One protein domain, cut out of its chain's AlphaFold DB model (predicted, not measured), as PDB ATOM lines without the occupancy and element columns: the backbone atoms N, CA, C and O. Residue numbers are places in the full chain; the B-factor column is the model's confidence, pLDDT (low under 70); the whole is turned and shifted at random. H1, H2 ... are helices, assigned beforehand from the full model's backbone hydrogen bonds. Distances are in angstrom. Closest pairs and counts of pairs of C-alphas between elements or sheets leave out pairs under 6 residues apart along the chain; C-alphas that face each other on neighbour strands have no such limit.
ATOM      1  N   PRO A  30     127.888 146.455 165.213       88.00
ATOM      2  CA  PRO A  30     127.981 147.781 165.836       88.00
ATOM      3  C   PRO A  30     126.711 148.211 166.590       88.00
ATOM      4  O   PRO A  30     126.799 148.846 167.634       88.00
ATOM      5  N   LYS A  31     125.524 147.816 166.108       88.25
ATOM      6  CA  LYS A  31     124.243 148.061 166.795       88.25
ATOM      7  C   LYS A  31     124.116 147.332 168.136       88.25
ATOM      8  O   LYS A  31     123.652 147.932 169.096       88.25
ATOM      9  N   GLN A  32     124.591 146.093 168.217       89.56
ATOM     10  CA  GLN A  32     124.583 145.305 169.450       89.56
ATOM     11  C   GLN A  32     125.617 145.845 170.444       89.56
ATOM     12  O   GLN A  32     125.312 146.006 171.620       89.56
ATOM     13  N   ARG A  33     126.810 146.231 169.965       89.38
ATOM     14  CA  ARG A  33     127.822 146.906 170.799       89.38
ATOM     15  C   ARG A  33     127.304 148.215 171.389       89.38
ATOM     16  O   ARG A  33     127.558 148.492 172.553       89.38
ATOM     17  N   ALA A  34     126.534 148.984 170.619       90.38
ATOM     18  CA  ALA A  34     125.887 150.195 171.117       90.38
ATOM     19  C   ALA A  34     124.818 149.915 172.189       90.38
ATOM     20  O   ALA A  34     124.684 150.714 173.110       90.38
ATOM     21  N   ALA A  35     124.089 148.796 172.097       91.00
ATOM     22  CA  ALA A  35     123.140 148.390 173.135       91.00
ATOM     23  C   ALA A  35     123.851 148.027 174.443       91.00
ATOM     24  O   ALA A  35     123.490 148.547 175.492       91.00
ATOM     25  N   ILE A  36     124.919 147.226 174.375       89.44
ATOM     26  CA  ILE A  36     125.719 146.894 175.564       89.44
ATOM     27  C   ILE A  36     126.342 148.167 176.154       89.44
ATOM     28  O   ILE A  36     126.233 148.409 177.349       89.44
ATOM     29  N   ALA A  37     126.910 149.048 175.326       89.31
ATOM     30  CA  ALA A  37     127.450 150.327 175.792       89.31
ATOM     31  C   ALA A  37     126.399 151.198 176.512       89.31
ATOM     32  O   ALA A  37     126.737 151.921 177.448       89.31
ATOM     33  N   ALA A  38     125.128 151.127 176.098       90.31
ATOM     34  CA  ALA A  38     124.034 151.843 176.748       90.31
ATOM     35  C   ALA A  38     123.693 151.285 178.140       90.31
ATOM     36  O   ALA A  38     123.378 152.077 179.027       90.31
ATOM     37  N   GLU A  39     123.801 149.970 178.354       88.19
ATOM     38  CA  GLU A  39     123.606 149.341 179.673       88.19
ATOM     39  C   GLU A  39     124.709 149.760 180.664       88.19
ATOM     40  O   GLU A  39     124.443 150.003 181.837       88.19
ATOM     41  N   TYR A  40     125.945 149.934 180.187       84.25
ATOM     42  CA  TYR A  40     127.076 150.356 181.026       84.25
ATOM     43  C   TYR A  40     127.154 151.875 181.259       84.25
ATOM     44  O   TYR A  40     128.005 152.346 182.018       84.25
ATOM     45  N   LEU A  41     126.266 152.665 180.649       83.56
ATOM     46  CA  LEU A  41     126.311 154.129 180.694       83.56
ATOM     47  C   LEU A  41     126.189 154.669 182.127       83.56
ATOM     48  O   LEU A  41     126.841 155.654 182.463       83.56
ATOM     49  N   GLU A  42     125.423 154.008 182.995       76.50
ATOM     50  CA  GLU A  42     125.282 154.410 184.402       76.50
ATOM     51  C   GLU A  42     126.587 154.255 185.196       76.50
ATOM     52  O   GLU A  42     126.916 155.109 186.024       76.50
ATOM     53  N   VAL A  43     127.376 153.220 184.890       76.25
ATOM     54  CA  VAL A  43     128.700 153.002 185.490       76.25
ATOM     55  C   VAL A  43     129.654 154.117 185.060       76.25
ATOM     56  O   VAL A  43     130.265 154.770 185.910       76.25
ATOM     57  N   PHE A  44     129.701 154.423 183.760       73.56
ATOM     58  CA  PHE A  44     130.532 155.510 183.234       73.56
ATOM     59  C   PHE A  44     130.082 156.886 183.727       73.56
ATOM     60  O   PHE A  44     130.914 157.743 184.012       73.56
ATOM     61  N   ALA A  45     128.779 157.114 183.892       75.19
ATOM     62  CA  ALA A  45     128.257 158.367 184.431       75.19
ATOM     63  C   ALA A  45     128.694 158.586 185.890       75.19
ATOM     64  O   ALA A  45     129.062 159.702 186.268       75.19
ATOM     65  N   ALA A  46     128.705 157.528 186.707       75.06
ATOM     66  CA  ALA A  46     129.196 157.598 188.080       75.06
ATOM     67  C   ALA A  46     130.705 157.902 188.138       75.06
ATOM     68  O   ALA A  46     131.146 158.704 188.965       75.06
ATOM     69  N   GLU A  47     131.498 157.304 187.250       73.25
ATOM     70  CA  GLU A  47     132.935 157.578 187.134       73.25
ATOM     71  C   GLU A  47     133.220 158.992 186.620       73.25
ATOM     72  O   GLU A  47     134.035 159.709 187.207       73.25
ATOM     73  N   ALA A  48     132.498 159.442 185.593       71.88
ATOM     74  CA  ALA A  48     132.595 160.797 185.062       71.88
ATOM     75  C   ALA A  48     132.265 161.847 186.136       71.88
ATOM     76  O   ALA A  48     132.997 162.826 186.291       71.88
ATOM     77  N   LYS A  49     131.230 161.610 186.955       72.75
ATOM     78  CA  LYS A  49     130.883 162.485 188.085       72.75
ATOM     79  C   LYS A  49     132.001 162.548 189.130       72.75
ATOM     80  O   LYS A  49     132.325 163.631 189.614       72.75
ATOM     81  N   LYS A  50     132.639 161.416 189.452       74.69
ATOM     82  CA  LYS A  50     133.804 161.386 190.357       74.69
ATOM     83  C   LYS A  50     134.975 162.200 189.798       74.69
ATOM     84  O   LYS A  50     135.589 162.956 190.549       74.69
ATOM     85  N   ARG A  51     135.253 162.103 188.491       70.75
ATOM     86  CA  ARG A  51     136.293 162.910 187.821       70.75
ATOM     87  C   ARG A  51     135.974 164.402 187.867       70.75
ATOM     88  O   ARG A  51     136.862 165.194 188.163       70.75
ATOM     89  N   GLN A  52     134.717 164.782 187.636       68.12
ATOM     90  CA  GLN A  52     134.282 166.178 187.712       68.12
ATOM     91  C   GLN A  52     134.498 166.764 189.116       68.12
ATOM     92  O   GLN A  52     135.055 167.852 189.245       68.12
ATOM     93  N   ILE A  53     134.119 166.029 190.166       71.50
ATOM     94  CA  ILE A  53     134.328 166.450 191.562       71.50
ATOM     95  C   ILE A  53     135.828 166.580 191.869       71.50
ATOM     96  O   ILE A  53     136.259 167.572 192.453       71.50
ATOM     97  N   ALA A  54     136.644 165.616 191.435       68.31
ATOM     98  CA  ALA A  54     138.093 165.668 191.621       68.31
ATOM     99  C   ALA A  54     138.741 166.866 190.898       68.31
ATOM    100  O   ALA A  54     139.647 167.492 191.444       68.31
ATOM    101  N   ALA A  55     138.253 167.220 189.704       66.19
ATOM    102  CA  ALA A  55     138.717 168.386 188.955       66.19
ATOM    103  C   ALA A  55     138.322 169.716 189.625       66.19
ATOM    104  O   ALA A  55     139.118 170.651 189.642       66.19
ATOM    105  N   GLN A  56     137.131 169.801 190.233       64.12
ATOM    106  CA  GLN A  56     136.685 170.996 190.968       64.12
ATOM    107  C   GLN A  56     137.517 171.282 192.226       64.12
ATOM    108  O   GLN A  56     137.667 172.446 192.609       64.12
ATOM    109  N   ASN A  57     138.075 170.237 192.840       63.28
ATOM    110  CA  ASN A  57     138.914 170.330 194.037       63.28
ATOM    111  C   ASN A  57     140.389 170.642 193.728       63.28
ATOM    112  O   ASN A  57     141.200 170.706 194.647       63.28
ATOM    113  N   ASN A  58     140.749 170.829 192.455       65.81
ATOM    114  CA  ASN A  58     142.119 171.081 192.030       65.81
ATOM    115  C   ASN A  58     142.238 172.511 191.470       65.81
ATOM    116  O   ASN A  58     141.751 172.804 190.376       65.81
ATOM    117  N   GLU A  59     142.858 173.428 192.218       58.75
ATOM    118  CA  GLU A  59     142.926 174.856 191.848       58.75
ATOM    119  C   GLU A  59     143.670 175.102 190.527       58.75
ATOM    120  O   GLU A  59     143.263 175.951 189.732       58.75
ATOM    121  N   ALA A  60     144.685 174.286 190.223       57.62
ATOM    122  CA  ALA A  60     145.389 174.327 188.943       57.62
ATOM    123  C   ALA A  60     144.478 173.944 187.758       57.62
ATOM    124  O   ALA A  60     144.599 174.509 186.672       57.62
ATOM    125  N   ALA A  61     143.526 173.026 187.961       55.50
ATOM    126  CA  ALA A  61     142.555 172.640 186.937       55.50
ATOM    127  C   ALA A  61     141.468 173.715 186.736       55.50
ATOM    128  O   ALA A  61     141.051 173.963 185.603       55.50
ATOM    129  N   LYS A  62     141.063 174.410 187.810       54.31
ATOM    130  CA  LYS A  62     140.153 175.571 187.743       54.31
ATOM    131  C   LYS A  62     140.741 176.730 186.933       54.31
ATOM    132  O   LYS A  62     140.035 177.301 186.105       54.31
ATOM    133  N   ALA A  63     142.021 177.046 187.133       54.78
ATOM    134  CA  ALA A  63     142.696 178.132 186.416       54.78
ATOM    135  C   ALA A  63     142.811 177.867 184.899       54.78
ATOM    136  O   ALA A  63     142.686 178.792 184.099       54.78
ATOM    137  N   VAL A  64     142.985 176.603 184.493       54.66
ATOM    138  CA  VAL A  64     143.025 176.199 183.073       54.66
ATOM    139  C   VAL A  64     141.631 176.222 182.432       54.66
ATOM    140  O   VAL A  64     141.507 176.581 181.262       54.66
ATOM    141  N   MET A  65     140.570 175.897 183.183       53.56
ATOM    142  CA  MET A  65     139.189 175.970 182.685       53.56
ATOM    143  C   MET A  65     138.711 177.401 182.416       53.56
ATOM    144  O   MET A  65     137.950 177.607 181.478       53.56
ATOM    145  N   ALA A  66     139.154 178.389 183.200       55.47
ATOM    146  CA  ALA A  66     138.714 179.780 183.056       55.47
ATOM    147  C   ALA A  66     139.163 180.453 181.741       55.47
ATOM    148  O   ALA A  66     138.552 181.433 181.326       55.47
ATOM    149  N   ASN A  67     140.203 179.929 181.079       53.25
ATOM    150  CA  ASN A  67     140.794 180.506 179.862       53.25
ATOM    151  C   ASN A  67     140.575 179.671 178.588       53.25
ATOM    152  O   ASN A  67     141.082 180.031 177.525       53.25
ATOM    153  N   LEU A  68     139.834 178.561 178.663       48.25
ATOM    154  CA  LEU A  68     139.500 177.727 177.507       48.25
ATOM    155  C   LEU A  68     138.007 177.884 177.171       48.25
ATOM    156  O   LEU A  68     137.183 177.699 178.066       48.25
ATOM    157  N   PRO A  69     137.620 178.161 175.907       45.62
ATOM    158  CA  PRO A  69     136.220 178.047 175.503       45.62
ATOM    159  C   PRO A  69     135.773 176.615 175.782       45.62
ATOM    160  O   PRO A  69     136.499 175.709 175.381       45.62
ATOM    161  N   GLU A  70     134.648 176.449 176.490       49.12
ATOM    162  CA  GLU A  70     134.083 175.207 177.050       49.12
ATOM    163  C   GLU A  70     134.479 173.962 176.241       49.12
ATOM    164  O   GLU A  70     133.798 173.524 175.312       49.12
ATOM    165  N   GLN A  71     135.686 173.456 176.512       43.38
ATOM    166  CA  GLN A  71     136.322 172.548 175.577       43.38
ATOM    167  C   GLN A  71     135.800 171.162 175.901       43.38
ATOM    168  O   GLN A  71     135.960 170.666 177.016       43.38
ATOM    169  N   VAL A  72     135.206 170.555 174.880       47.41
ATOM    170  CA  VAL A  72     134.913 169.134 174.666       47.41
ATOM    171  C   VAL A  72     136.177 168.281 174.906       47.41
ATOM    172  O   VAL A  72     136.741 167.698 173.986       47.41
ATOM    173  N   ARG A  73     136.723 168.289 176.126       42.12
ATOM    174  CA  ARG A  73     137.989 167.635 176.504       42.12
ATOM    175  C   ARG A  73     137.820 166.534 177.544       42.12
ATOM    176  O   ARG A  73     138.755 165.778 177.771       42.12
ATOM    177  N   GLY A  74     136.621 166.378 178.092       48.22
ATOM    178  CA  GLY A  74     136.143 165.099 178.603       48.22
ATOM    179  C   GLY A  74     134.962 164.703 177.736       48.22
ATOM    180  O   GLY A  74     133.951 165.402 177.757       48.22
ATOM    181  N   GLY A  75     135.099 163.650 176.927       58.12
ATOM    182  CA  GLY A  75     133.960 163.105 176.189       58.12
ATOM    183  C   GLY A  75     132.788 162.870 177.145       58.12
ATOM    184  O   GLY A  75     132.988 162.577 178.327       58.12
ATOM    185  N   THR A  76     131.554 163.036 176.667       72.62
ATOM    186  CA  THR A  76     130.386 162.685 177.486       72.62
ATOM    187  C   THR A  76     130.496 161.217 177.916       72.62
ATOM    188  O   THR A  76     131.153 160.436 177.233       72.62
ATOM    189  N   ALA A  77     129.834 160.794 179.000       81.06
ATOM    190  CA  ALA A  77     129.846 159.379 179.413       81.06
ATOM    191  C   ALA A  77     129.484 158.421 178.253       81.06
ATOM    192  O   ALA A  77     129.950 157.289 178.192       81.06
ATOM    193  N   SER A  78     128.687 158.902 177.291       81.69
ATOM    194  CA  SER A  78     128.362 158.187 176.055       81.69
ATOM    195  C   SER A  78     129.517 158.088 175.057       81.69
ATOM    196  O   SER A  78     129.586 157.094 174.343       81.69
ATOM    197  N   ASP A  79     130.379 159.100 174.959       85.44
ATOM    198  CA  ASP A  79     131.552 159.073 174.078       85.44
ATOM    199  C   ASP A  79     132.620 158.130 174.649       85.44
ATOM    200  O   ASP A  79     133.133 157.298 173.915       85.44
ATOM    201  N   GLU A  80     132.849 158.151 175.967       83.19
ATOM    202  CA  GLU A  80     133.755 157.206 176.640       83.19
ATOM    203  C   GLU A  80     133.281 155.750 176.514       83.19
ATOM    204  O   GLU A  80     134.057 154.857 176.164       83.19
ATOM    205  N   ALA A  81     131.983 155.509 176.726       84.38
ATOM    206  CA  ALA A  81     131.383 154.209 176.451       84.38
ATOM    207  C   ALA A  81     131.512 153.842 174.961       84.38
ATOM    208  O   ALA A  81     131.789 152.699 174.612       84.38
ATOM    209  N   GLY A  82     131.340 154.811 174.062       86.31
ATOM    210  CA  GLY A  82     131.512 154.605 172.629       86.31
ATOM    211  C   GLY A  82     132.914 154.113 172.277       86.31
ATOM    212  O   GLY A  82     133.054 153.083 171.615       86.31
ATOM    213  N   ASP A  83     133.937 154.789 172.788       86.38
ATOM    214  CA  ASP A  83     135.338 154.450 172.553       86.38
ATOM    215  C   ASP A  83     135.680 153.058 173.100       86.38
ATOM    216  O   ASP A  83     136.291 152.251 172.395       86.38
ATOM    217  N   MET A  84     135.208 152.722 174.307       83.06
ATOM    218  CA  MET A  84     135.440 151.404 174.912       83.06
ATOM    219  C   MET A  84     134.801 150.263 174.107       83.06
ATOM    220  O   MET A  84     135.388 149.189 173.971       83.06
ATOM    221  N   PHE A  85     133.604 150.487 173.559       84.06
ATOM    222  CA  PHE A  85     132.851 149.479 172.808       84.06
ATOM    223  C   PHE A  85     133.048 149.576 171.280       84.06
ATOM    224  O   PHE A  85     132.426 148.823 170.518       84.06
ATOM    225  N   GLY A  86     133.919 150.473 170.805       87.25
ATOM    226  CA  GLY A  86     134.213 150.664 169.382       87.25
ATOM    227  C   GLY A  86     132.986 151.082 168.562       87.25
ATOM    228  O   GLY A  86     132.708 150.496 167.504       87.25
ATOM    229  N   VAL A  87     132.206 152.036 169.078       90.31
ATOM    230  CA  VAL A  87     131.011 152.625 168.449       90.31
ATOM    231  C   VAL A  87     130.962 154.136 168.688       90.31
ATOM    232  O   VAL A  87     131.588 154.659 169.596       90.31
ATOM    233  N   SER A  88     130.187 154.871 167.890       91.38
ATOM    234  CA  SER A  88     130.051 156.316 168.116       91.38
ATOM    235  C   SER A  88     129.246 156.616 169.386       91.38
ATOM    236  O   SER A  88     128.215 155.976 169.626       91.38
ATOM    237  N   GLY A  89     129.616 157.659 170.137       88.88
ATOM    238  CA  GLY A  89     128.844 158.095 171.306       88.88
ATOM    239  C   GLY A  89     127.394 158.478 170.979       88.88
ATOM    240  O   GLY A  89     126.489 158.296 171.792       88.88
ATOM    241  N   ARG A  90     127.116 158.902 169.737       91.50
ATOM    242  CA  ARG A  90     125.744 159.110 169.245       91.50
ATOM    243  C   ARG A  90     124.927 157.817 169.230       91.50
ATOM    244  O   ARG A  90     123.773 157.835 169.647       91.50
ATOM    245  N   SER A  91     125.513 156.710 168.775       91.56
ATOM    246  CA  SER A  91     124.855 155.398 168.771       91.56
ATOM    247  C   SER A  91     124.524 154.934 170.187       91.56
ATOM    248  O   SER A  91     123.446 154.386 170.401       91.56
ATOM    249  N   VAL A  92     125.415 155.209 171.144       92.81
ATOM    250  CA  VAL A  92     125.199 154.918 172.568       92.81
ATOM    251  C   VAL A  92     124.035 155.743 173.125       92.81
ATOM    252  O   VAL A  92     123.134 155.189 173.751       92.81
ATOM    253  N   ARG A  93     123.982 157.055 172.842       91.69
ATOM    254  CA  ARG A  93     122.862 157.919 173.269       91.69
ATOM    255  C   ARG A  93     121.523 157.478 172.685       91.69
ATOM    256  O   ARG A  93     120.532 157.448 173.409       91.69
ATOM    257  N   ASP A  94     121.486 157.159 171.393       93.06
ATOM    258  CA  ASP A  94     120.262 156.701 170.728       93.06
ATOM    259  C   ASP A  94     119.791 155.357 171.315       93.06
ATOM    260  O   ASP A  94     118.607 155.210 171.611       93.06
ATOM    261  N   ALA A  95     120.703 154.411 171.570       92.94
ATOM    262  CA  ALA A  95     120.376 153.138 172.221       92.94
ATOM    263  C   ALA A  95     119.847 153.335 173.651       92.94
ATOM    264  O   ALA A  95     118.811 152.778 174.003       92.94
ATOM    265  N   HIS A  96     120.491 154.191 174.447       93.19
ATOM    266  CA  HIS A  96     120.052 154.517 175.805       93.19
ATOM    267  C   HIS A  96     118.691 155.238 175.832       93.19
ATOM    268  O   HIS A  96     117.866 154.986 176.709       93.19
ATOM    269  N   PHE A  97     118.412 156.111 174.856       92.50
ATOM    270  CA  PHE A  97     117.092 156.730 174.709       92.50
ATOM    271  C   PHE A  97     116.004 155.681 174.443       92.50
ATOM    272  O   PHE A  97     114.934 155.749 175.046       92.50
ATOM    273  N   VAL A  98     116.274 154.707 173.571       92.69
ATOM    274  CA  VAL A  98     115.333 153.611 173.292       92.69
ATOM    275  C   VAL A  98     115.167 152.718 174.520       92.69
ATOM    276  O   VAL A  98     114.037 152.429 174.877       92.69
ATOM    277  N   MET A  99     116.247 152.377 175.228       92.75
ATOM    278  CA  MET A  99     116.198 151.597 176.473       92.75
ATOM    279  C   MET A  99     115.235 152.198 177.508       92.75
ATOM    280  O   MET A  99     114.470 151.470 178.131       92.75
ATOM    281  N   LYS A 100     115.242 153.530 177.662       90.38
ATOM    282  CA  LYS A 100     114.391 154.235 178.635       90.38
ATOM    283  C   LYS A 100     112.930 154.373 178.210       90.38
ATOM    284  O   LYS A 100     112.055 154.293 179.062       90.38
ATOM    285  N   ASN A 101     112.669 154.621 176.927       89.88
ATOM    286  CA  ASN A 101     111.316 154.930 176.445       89.88
ATOM    287  C   ASN A 101     110.590 153.715 175.854       89.88
ATOM    288  O   ASN A 101     109.365 153.685 175.826       89.88
ATOM    289  N   ASN A 102     111.332 152.724 175.359       91.50
ATOM    290  CA  ASN A 102     110.793 151.547 174.690       91.50
ATOM    291  C   ASN A 102     111.724 150.321 174.855       91.50
ATOM    292  O   ASN A 102     112.507 150.002 173.950       91.50
ATOM    293  N   PRO A 103     111.626 149.608 175.993       91.88
ATOM    294  CA  PRO A 103     112.446 148.428 176.270       91.88
ATOM    295  C   PRO A 103     112.278 147.300 175.240       91.88
ATOM    296  O   PRO A 103     113.242 146.618 174.909       91.88
ATOM    297  N   GLU A 104     111.084 147.127 174.664       91.56
ATOM    298  CA  GLU A 104     110.846 146.096 173.643       91.56
ATOM    299  C   GLU A 104     111.637 146.385 172.355       91.56
ATOM    300  O   GLU A 104     112.252 145.498 171.759       91.56
ATOM    301  N   ALA A 105     111.677 147.652 171.929       89.69
ATOM    302  CA  ALA A 105     112.509 148.065 170.805       89.69
ATOM    303  C   ALA A 105     114.007 147.950 171.127       89.69
ATOM    304  O   ALA A 105     114.802 147.719 170.216       89.69
ATOM    305  N   PHE A 106     114.397 148.084 172.396       92.62
ATOM    306  CA  PHE A 106     115.780 147.906 172.831       92.62
ATOM    307  C   PHE A 106     116.249 146.449 172.713       92.62
ATOM    308  O   PHE A 106     117.343 146.207 172.203       92.62
ATOM    309  N   GLU A 107     115.407 145.474 173.055       91.75
ATOM    310  CA  GLU A 107     115.730 144.052 172.858       91.75
ATOM    311  C   GLU A 107     115.944 143.706 171.373       91.75
ATOM    312  O   GLU A 107     116.888 142.998 171.019       91.75
ATOM    313  N   LYS A 108     115.187 144.328 170.459       89.50
ATOM    314  CA  LYS A 108     115.420 144.195 169.003       89.50
ATOM    315  C   LYS A 108     116.779 144.762 168.568       89.50
ATOM    316  O   LYS A 108     117.370 144.290 167.596       89.50
ATOM    317  N   ILE A 109     117.316 145.760 169.276       91.38
ATOM    318  CA  ILE A 109     118.682 146.260 169.042       91.38
ATOM    319  C   ILE A 109     119.716 145.244 169.557       91.38
ATOM    320  O   ILE A 109     120.699 144.981 168.858       91.38
ATOM    321  N   LYS A 110     119.488 144.632 170.731       88.81
ATOM    322  CA  LYS A 110     120.363 143.593 171.319       88.81
ATOM    323  C   LYS A 110     120.441 142.332 170.460       88.81
ATOM    324  O   LYS A 110     121.535 141.814 170.229       88.81
ATOM    325  N   ASN A 111     119.323 141.926 169.868       87.62
ATOM    326  CA  ASN A 111     119.271 140.831 168.895       87.62
ATOM    327  C   ASN A 111     119.935 141.180 167.555       87.62
ATOM    328  O   ASN A 111     120.165 140.307 166.722       87.62
ATOM    329  N   GLY A 112     120.268 142.454 167.328       86.25
ATOM    330  CA  GLY A 112     120.848 142.910 166.073       86.25
ATOM    331  C   GLY A 112     119.826 143.023 164.942       86.25
ATOM    332  O   GLY A 112     120.219 143.062 163.779       86.25
ATOM    333  N   GLU A 113     118.534 143.129 165.235       87.88
ATOM    334  CA  GLU A 113     117.482 143.283 164.225       87.88
ATOM    335  C   GLU A 113     117.396 144.742 163.752       87.88
ATOM    336  O   GLU A 113     117.414 145.020 162.552       87.88
ATOM    337  N   VAL A 114     117.419 145.699 164.688       91.62
ATOM    338  CA  VAL A 114     117.194 147.130 164.408       91.62
ATOM    339  C   VAL A 114     118.416 147.980 164.773       91.62
ATOM    340  O   VAL A 114     119.142 147.704 165.724       91.62
ATOM    341  N   ALA A 115     118.675 149.036 163.995       92.69
ATOM    342  CA  ALA A 115     119.720 150.009 164.310       92.69
ATOM    343  C   ALA A 115     119.253 151.005 165.398       92.69
ATOM    344  O   ALA A 115     118.126 151.500 165.305       92.69
ATOM    345  N   PRO A 116     120.119 151.401 166.356       91.12
ATOM    346  CA  PRO A 116     119.761 152.340 167.423       91.12
ATOM    347  C   PRO A 116     119.177 153.661 166.915       91.12
ATOM    348  O   PRO A 116     118.184 154.152 167.443       91.12
ATOM    349  N   SER A 117     119.745 154.208 165.839       92.81
ATOM    350  CA  SER A 117     119.288 155.463 165.237       92.81
ATOM    351  C   SER A 117     117.882 155.358 164.640       92.81
ATOM    352  O   SER A 117     117.093 156.297 164.747       92.81
ATOM    353  N   ALA A 118     117.554 154.222 164.021       91.94
ATOM    354  CA  ALA A 118     116.245 153.975 163.425       91.94
ATOM    355  C   ALA A 118     115.174 153.810 164.508       91.94
ATOM    356  O   ALA A 118     114.128 154.456 164.431       91.94
ATOM    357  N   ALA A 119     115.467 153.024 165.547       91.31
ATOM    358  CA  ALA A 119     114.586 152.854 166.699       91.31
ATOM    359  C   ALA A 119     114.356 154.184 167.439       91.31
ATOM    360  O   ALA A 119     113.212 154.560 167.687       91.31
ATOM    361  N   ALA A 120     115.417 154.958 167.694       91.56
ATOM    362  CA  ALA A 120     115.303 156.268 168.333       91.56
ATOM    363  C   ALA A 120     114.490 157.258 167.486       91.56
ATOM    364  O   ALA A 120     113.703 158.033 168.022       91.56
ATOM    365  N   LYS A 121     114.643 157.233 166.156       91.88
ATOM    366  CA  LYS A 121     113.844 158.064 165.246       91.88
ATOM    367  C   LYS A 121     112.365 157.680 165.276       91.88
ATOM    368  O   LYS A 121     111.528 158.578 165.315       91.88
ATOM    369  N   ALA A 122     112.052 156.385 165.253       89.56
ATOM    370  CA  ALA A 122     110.678 155.899 165.328       89.56
ATOM    371  C   ALA A 122     110.021 156.307 166.652       89.56
ATOM    372  O   ALA A 122     108.892 156.786 166.656       89.56
ATOM    373  N   GLU A 123     110.751 156.194 167.759       90.50
ATOM    374  CA  GLU A 123     110.236 156.559 169.076       90.50
ATOM    375  C   GLU A 123     110.050 158.080 169.220       90.50
ATOM    376  O   GLU A 123     108.986 158.540 169.627       90.50
ATOM    377  N   ARG A 124     111.008 158.889 168.743       87.94
ATOM    378  CA  ARG A 124     110.857 160.357 168.698       87.94
ATOM    379  C   ARG A 124     109.670 160.802 167.843       87.94
ATOM    380  O   ARG A 124     109.032 161.796 168.174       87.94
ATOM    381  N   ALA A 125     109.374 160.086 166.757       85.69
ATOM    382  CA  ALA A 125     108.238 160.389 165.891       85.69
ATOM    383  C   ALA A 125     106.884 160.129 166.570       85.69
ATOM    384  O   ALA A 125     105.940 160.854 166.285       85.69
ATOM    385  N   LYS A 126     106.797 159.155 167.489       79.25
ATOM    386  CA  LYS A 126     105.591 158.923 168.301       79.25
ATOM    387  C   LYS A 126     105.371 160.024 169.339       79.25
ATOM    388  O   LYS A 126     104.234 160.379 169.613       79.25
ATOM    389  N   SER A 127     106.455 160.559 169.906       68.81
ATOM    390  CA  SER A 127     106.402 161.622 170.922       68.81
ATOM    391  C   SER A 127     106.290 163.044 170.355       68.81
ATOM    392  O   SER A 127     106.059 163.986 171.109       68.81
ATOM    393  N   ALA A 128     106.518 163.236 169.052       65.62
ATOM    394  CA  ALA A 128     106.488 164.560 168.442       65.62
ATOM    395  C   ALA A 128     105.039 165.006 168.179       65.62
ATOM    396  O   ALA A 128     104.257 164.212 167.651       65.62
ATOM    397  N   PRO A 129     104.673 166.273 168.469       59.16
ATOM    398  CA  PRO A 129     103.410 166.820 167.994       59.16
ATOM    399  C   PRO A 129     103.358 166.716 166.461       59.16
ATOM    400  O   PRO A 129     104.411 166.815 165.810       59.16
ATOM    401  N   PRO A 130     102.168 166.494 165.867       59.84
ATOM    402  CA  PRO A 130     102.039 166.406 164.420       59.84
ATOM    403  C   PRO A 130     102.678 167.649 163.804       59.84
ATOM    404  O   PRO A 130     102.420 168.768 164.252       59.84
ATOM    405  N   LYS A 131     103.556 167.458 162.808       64.31
ATOM    406  CA  LYS A 131     104.103 168.593 162.056       64.31
ATOM    407  C   LYS A 131     102.910 169.428 161.588       64.31
ATOM    408  O   LYS A 131     102.018 168.824 160.986       64.31
ATOM    409  N   PRO A 132     102.871 170.747 161.864       67.88
ATOM    410  CA  PRO A 132     101.774 171.575 161.395       67.88
ATOM    411  C   PRO A 132     101.650 171.352 159.894       67.88
ATOM    412  O   PRO A 132     102.657 171.353 159.176       67.88
ATOM    413  N   GLU A 133     100.435 171.042 159.444       69.94
ATOM    414  CA  GLU A 133     100.201 170.885 158.021       69.94
ATOM    415  C   GLU A 133     100.665 172.163 157.322       69.94
ATOM    416  O   GLU A 133     100.325 173.254 157.787       69.94
ATOM    417  N   PRO A 134     101.440 172.057 156.226       74.56
ATOM    418  CA  PRO A 134     101.855 173.246 155.511       74.56
ATOM    419  C   PRO A 134     100.596 173.982 155.076       74.56
ATOM    420  O   PRO A 134      99.693 173.366 154.487       74.56
ATOM    421  N   THR A 135     100.532 175.271 155.390       80.94
ATOM    422  CA  THR A 135      99.411 176.133 155.015       80.94
ATOM    423  C   THR A 135      99.243 176.143 153.495       80.94
ATOM    424  O   THR A 135     100.164 175.817 152.738       80.94
ATOM    425  N   ILE A 136      98.050 176.510 153.018       76.94
ATOM    426  CA  ILE A 136      97.744 176.589 151.578       76.94
ATOM    427  C   ILE A 136      98.797 177.447 150.849       76.94
ATOM    428  O   ILE A 136      99.258 177.083 149.767       76.94
ATOM    429  N   GLU A 137      99.258 178.522 151.491       80.38
ATOM    430  CA  GLU A 137     100.304 179.413 150.983       80.38
ATOM    431  C   GLU A 137     101.676 178.740 150.858       80.38
ATOM    432  O   GLU A 137     102.366 178.913 149.855       80.38
ATOM    433  N   GLU A 138     102.090 177.941 151.841       82.88
ATOM    434  CA  GLU A 138     103.360 177.206 151.797       82.88
ATOM    435  C   GLU A 138     103.347 176.099 150.739       82.88
ATOM    436  O   GLU A 138     104.357 175.862 150.066       82.88
ATOM    437  N   ARG A 139     102.193 175.444 150.548       81.62
ATOM    438  CA  ARG A 139     101.985 174.473 149.462       81.62
ATOM    439  C   ARG A 139     102.082 175.157 148.099       81.62
ATOM    440  O   ARG A 139     102.766 174.637 147.215       81.62
ATOM    441  N   ALA A 140     101.471 176.333 147.951       83.44
ATOM    442  CA  ALA A 140     101.541 177.132 146.731       83.44
ATOM    443  C   ALA A 140     102.975 177.600 146.431       83.44
ATOM    444  O   ALA A 140     103.438 177.454 145.301       83.44
ATOM    445  N   LYS A 141     103.719 178.071 147.443       86.00
ATOM    446  CA  LYS A 141     105.130 178.479 147.300       86.00
ATOM    447  C   LYS A 141     106.029 177.320 146.869       86.00
ATOM    448  O   LYS A 141     106.798 177.476 145.926       86.00
ATOM    449  N   LYS A 142     105.888 176.137 147.479       84.06
ATOM    450  CA  LYS A 142     106.638 174.933 147.072       84.06
ATOM    451  C   LYS A 142     106.291 174.457 145.663       84.06
ATOM    452  O   LYS A 142     107.175 173.999 144.941       84.06
ATOM    453  N   ALA A 143     105.018 174.530 145.276       84.38
ATOM    454  CA  ALA A 143     104.585 174.190 143.923       84.38
ATOM    455  C   ALA A 143     105.164 175.176 142.897       84.38
ATOM    456  O   ALA A 143     105.707 174.743 141.882       84.38
ATOM    457  N   ALA A 144     105.129 176.476 143.196       83.88
ATOM    458  CA  ALA A 144     105.711 177.519 142.360       83.88
ATOM    459  C   ALA A 144     107.235 177.381 142.242       83.88
ATOM    460  O   ALA A 144     107.761 177.443 141.135       83.88
ATOM    461  N   GLU A 145     107.944 177.109 143.343       85.88
ATOM    462  CA  GLU A 145     109.383 176.814 143.323       85.88
ATOM    463  C   GLU A 145     109.697 175.598 142.458       85.88
ATOM    464  O   GLU A 145     110.642 175.630 141.676       85.88
ATOM    465  N   ARG A 146     108.910 174.525 142.572       83.50
ATOM    466  CA  ARG A 146     109.102 173.316 141.769       83.50
ATOM    467  C   ARG A 146     108.894 173.592 140.280       83.50
ATOM    468  O   ARG A 146     109.747 173.203 139.488       83.50
ATOM    469  N   ILE A 147     107.823 174.297 139.919       84.31
ATOM    470  CA  ILE A 147     107.533 174.695 138.535       84.31
ATOM    471  C   ILE A 147     108.646 175.600 138.002       84.31
ATOM    472  O   ILE A 147     109.177 175.356 136.925       84.31
ATOM    473  N   TYR A 148     109.060 176.604 138.774       81.31
ATOM    474  CA  TYR A 148     110.141 177.505 138.389       81.31
ATOM    475  C   TYR A 148     111.458 176.750 138.193       81.31
ATOM    476  O   TYR A 148     112.165 176.995 137.223       81.31
ATOM    477  N   ARG A 149     111.773 175.781 139.060       80.69
ATOM    478  CA  ARG A 149     112.972 174.940 138.946       80.69
ATOM    479  C   ARG A 149     112.919 174.019 137.728       80.69
ATOM    480  O   ARG A 149     113.941 173.832 137.080       80.69
ATOM    481  N   GLU A 150     111.752 173.463 137.411       78.81
ATOM    482  CA  GLU A 150     111.526 172.625 136.225       78.81
ATOM    483  C   GLU A 150     111.637 173.441 134.923       78.81
ATOM    484  O   GLU A 150     112.276 172.990 133.970       78.81
ATOM    485  N   VAL A 151     111.105 174.668 134.909       79.69
ATOM    486  CA  VAL A 151     111.203 175.609 133.778       79.69
ATOM    487  C   VAL A 151     112.631 176.151 133.624       79.69
ATOM    488  O   VAL A 151     113.158 176.184 132.513       79.69
ATOM    489  N   ALA A 152     113.300 176.507 134.724       75.31
ATOM    490  CA  ALA A 152     114.665 177.039 134.726       75.31
ATOM    491  C   ALA A 152     115.733 175.985 134.383       75.31
ATOM    492  O   ALA A 152     116.758 176.326 133.798       75.31
ATOM    493  N   LEU A 153     115.506 174.704 134.708       66.69
ATOM    494  CA  LEU A 153     116.411 173.596 134.357       66.69
ATOM    495  C   LEU A 153     116.150 173.002 132.964       66.69
ATOM    496  O   LEU A 153     116.787 172.015 132.593       66.69
ATOM    497  N   GLY A 154     115.263 173.605 132.167       64.38
ATOM    498  CA  GLY A 154     115.257 173.431 130.716       64.38
ATOM    499  C   GLY A 154     115.105 171.989 130.228       64.38
ATOM    500  O   GLY A 154     115.742 171.610 129.242       64.38
TER     501      GLY A 154
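This is residues 30 to 154 of the 158 residues of an uncharacterized protein of Tsukamurella conjunctivitidis (UniProt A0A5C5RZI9). A small cluster of crossed helices, H1, H4, H5, H6 and H7, has two arms: H2 runs outward from its contact with H4 to H3, and a stretched link leads from H7 to H8, which sticks out alone. Residues 57 to 64, 66 to 73, 128 to 133, 135 to 141 and 143 to 154 stand free. The 125 printed residues include eight named helices, H1 to H8 in order, and no named strand; the class is all helix. The whole is extended, with a radius of gyration of the C-alphas of 22.0 A and spans of 65 by 44 by 30 A.

H1, residues 30 to 39, touches H5, residues 89 to 101, at a steep tilt of 61 degrees; their closest C-alphas, of Ala 38 and His 96, are 4.9 A apart. H2, residues 41 to 56, touches H4, residues 77 to 85, with its residues 41 to 48 alone; the closest C-alphas, of Ala 45 and Ala 77, are 5.4 A apart. H2 and H3, residues 59 to 65, only just touch, only at the corner, with 3 pairs of C-alphas within 8 A, the closest those of Ala 55 and Ala 61 at 6.1 A. H5 and H6, residues 103 to 110, form a helical hairpin; the closest C-alphas, of Met 99 and Phe 106, are 5.2 A apart. H5 touches H7, residues 116 to 127, the closest C-alphas being those of Ala 95 and Pro 116 at 4.9 A. H8, residues 136 to 152, touches no helix. In all eight helices every O i to N i+4 pair is within hydrogen-bond range.

H1 begins at C-alpha 30 (127.981, 147.781, 165.836). H2 is 22.3 A long, H5 18.5 A and H8 23.9 A. H8 ends at C-alpha 152 (114.665, 177.039, 134.726).

The C-alphas farthest apart, of Asn 57 and Gly 154, are 67.7 A apart. The printed part has no cut. The link from H3 to H4 is long, with 11 residues. The pLDDT is under 70 at residues 52, 54 to 75, 127 to 133 and 153 to 154.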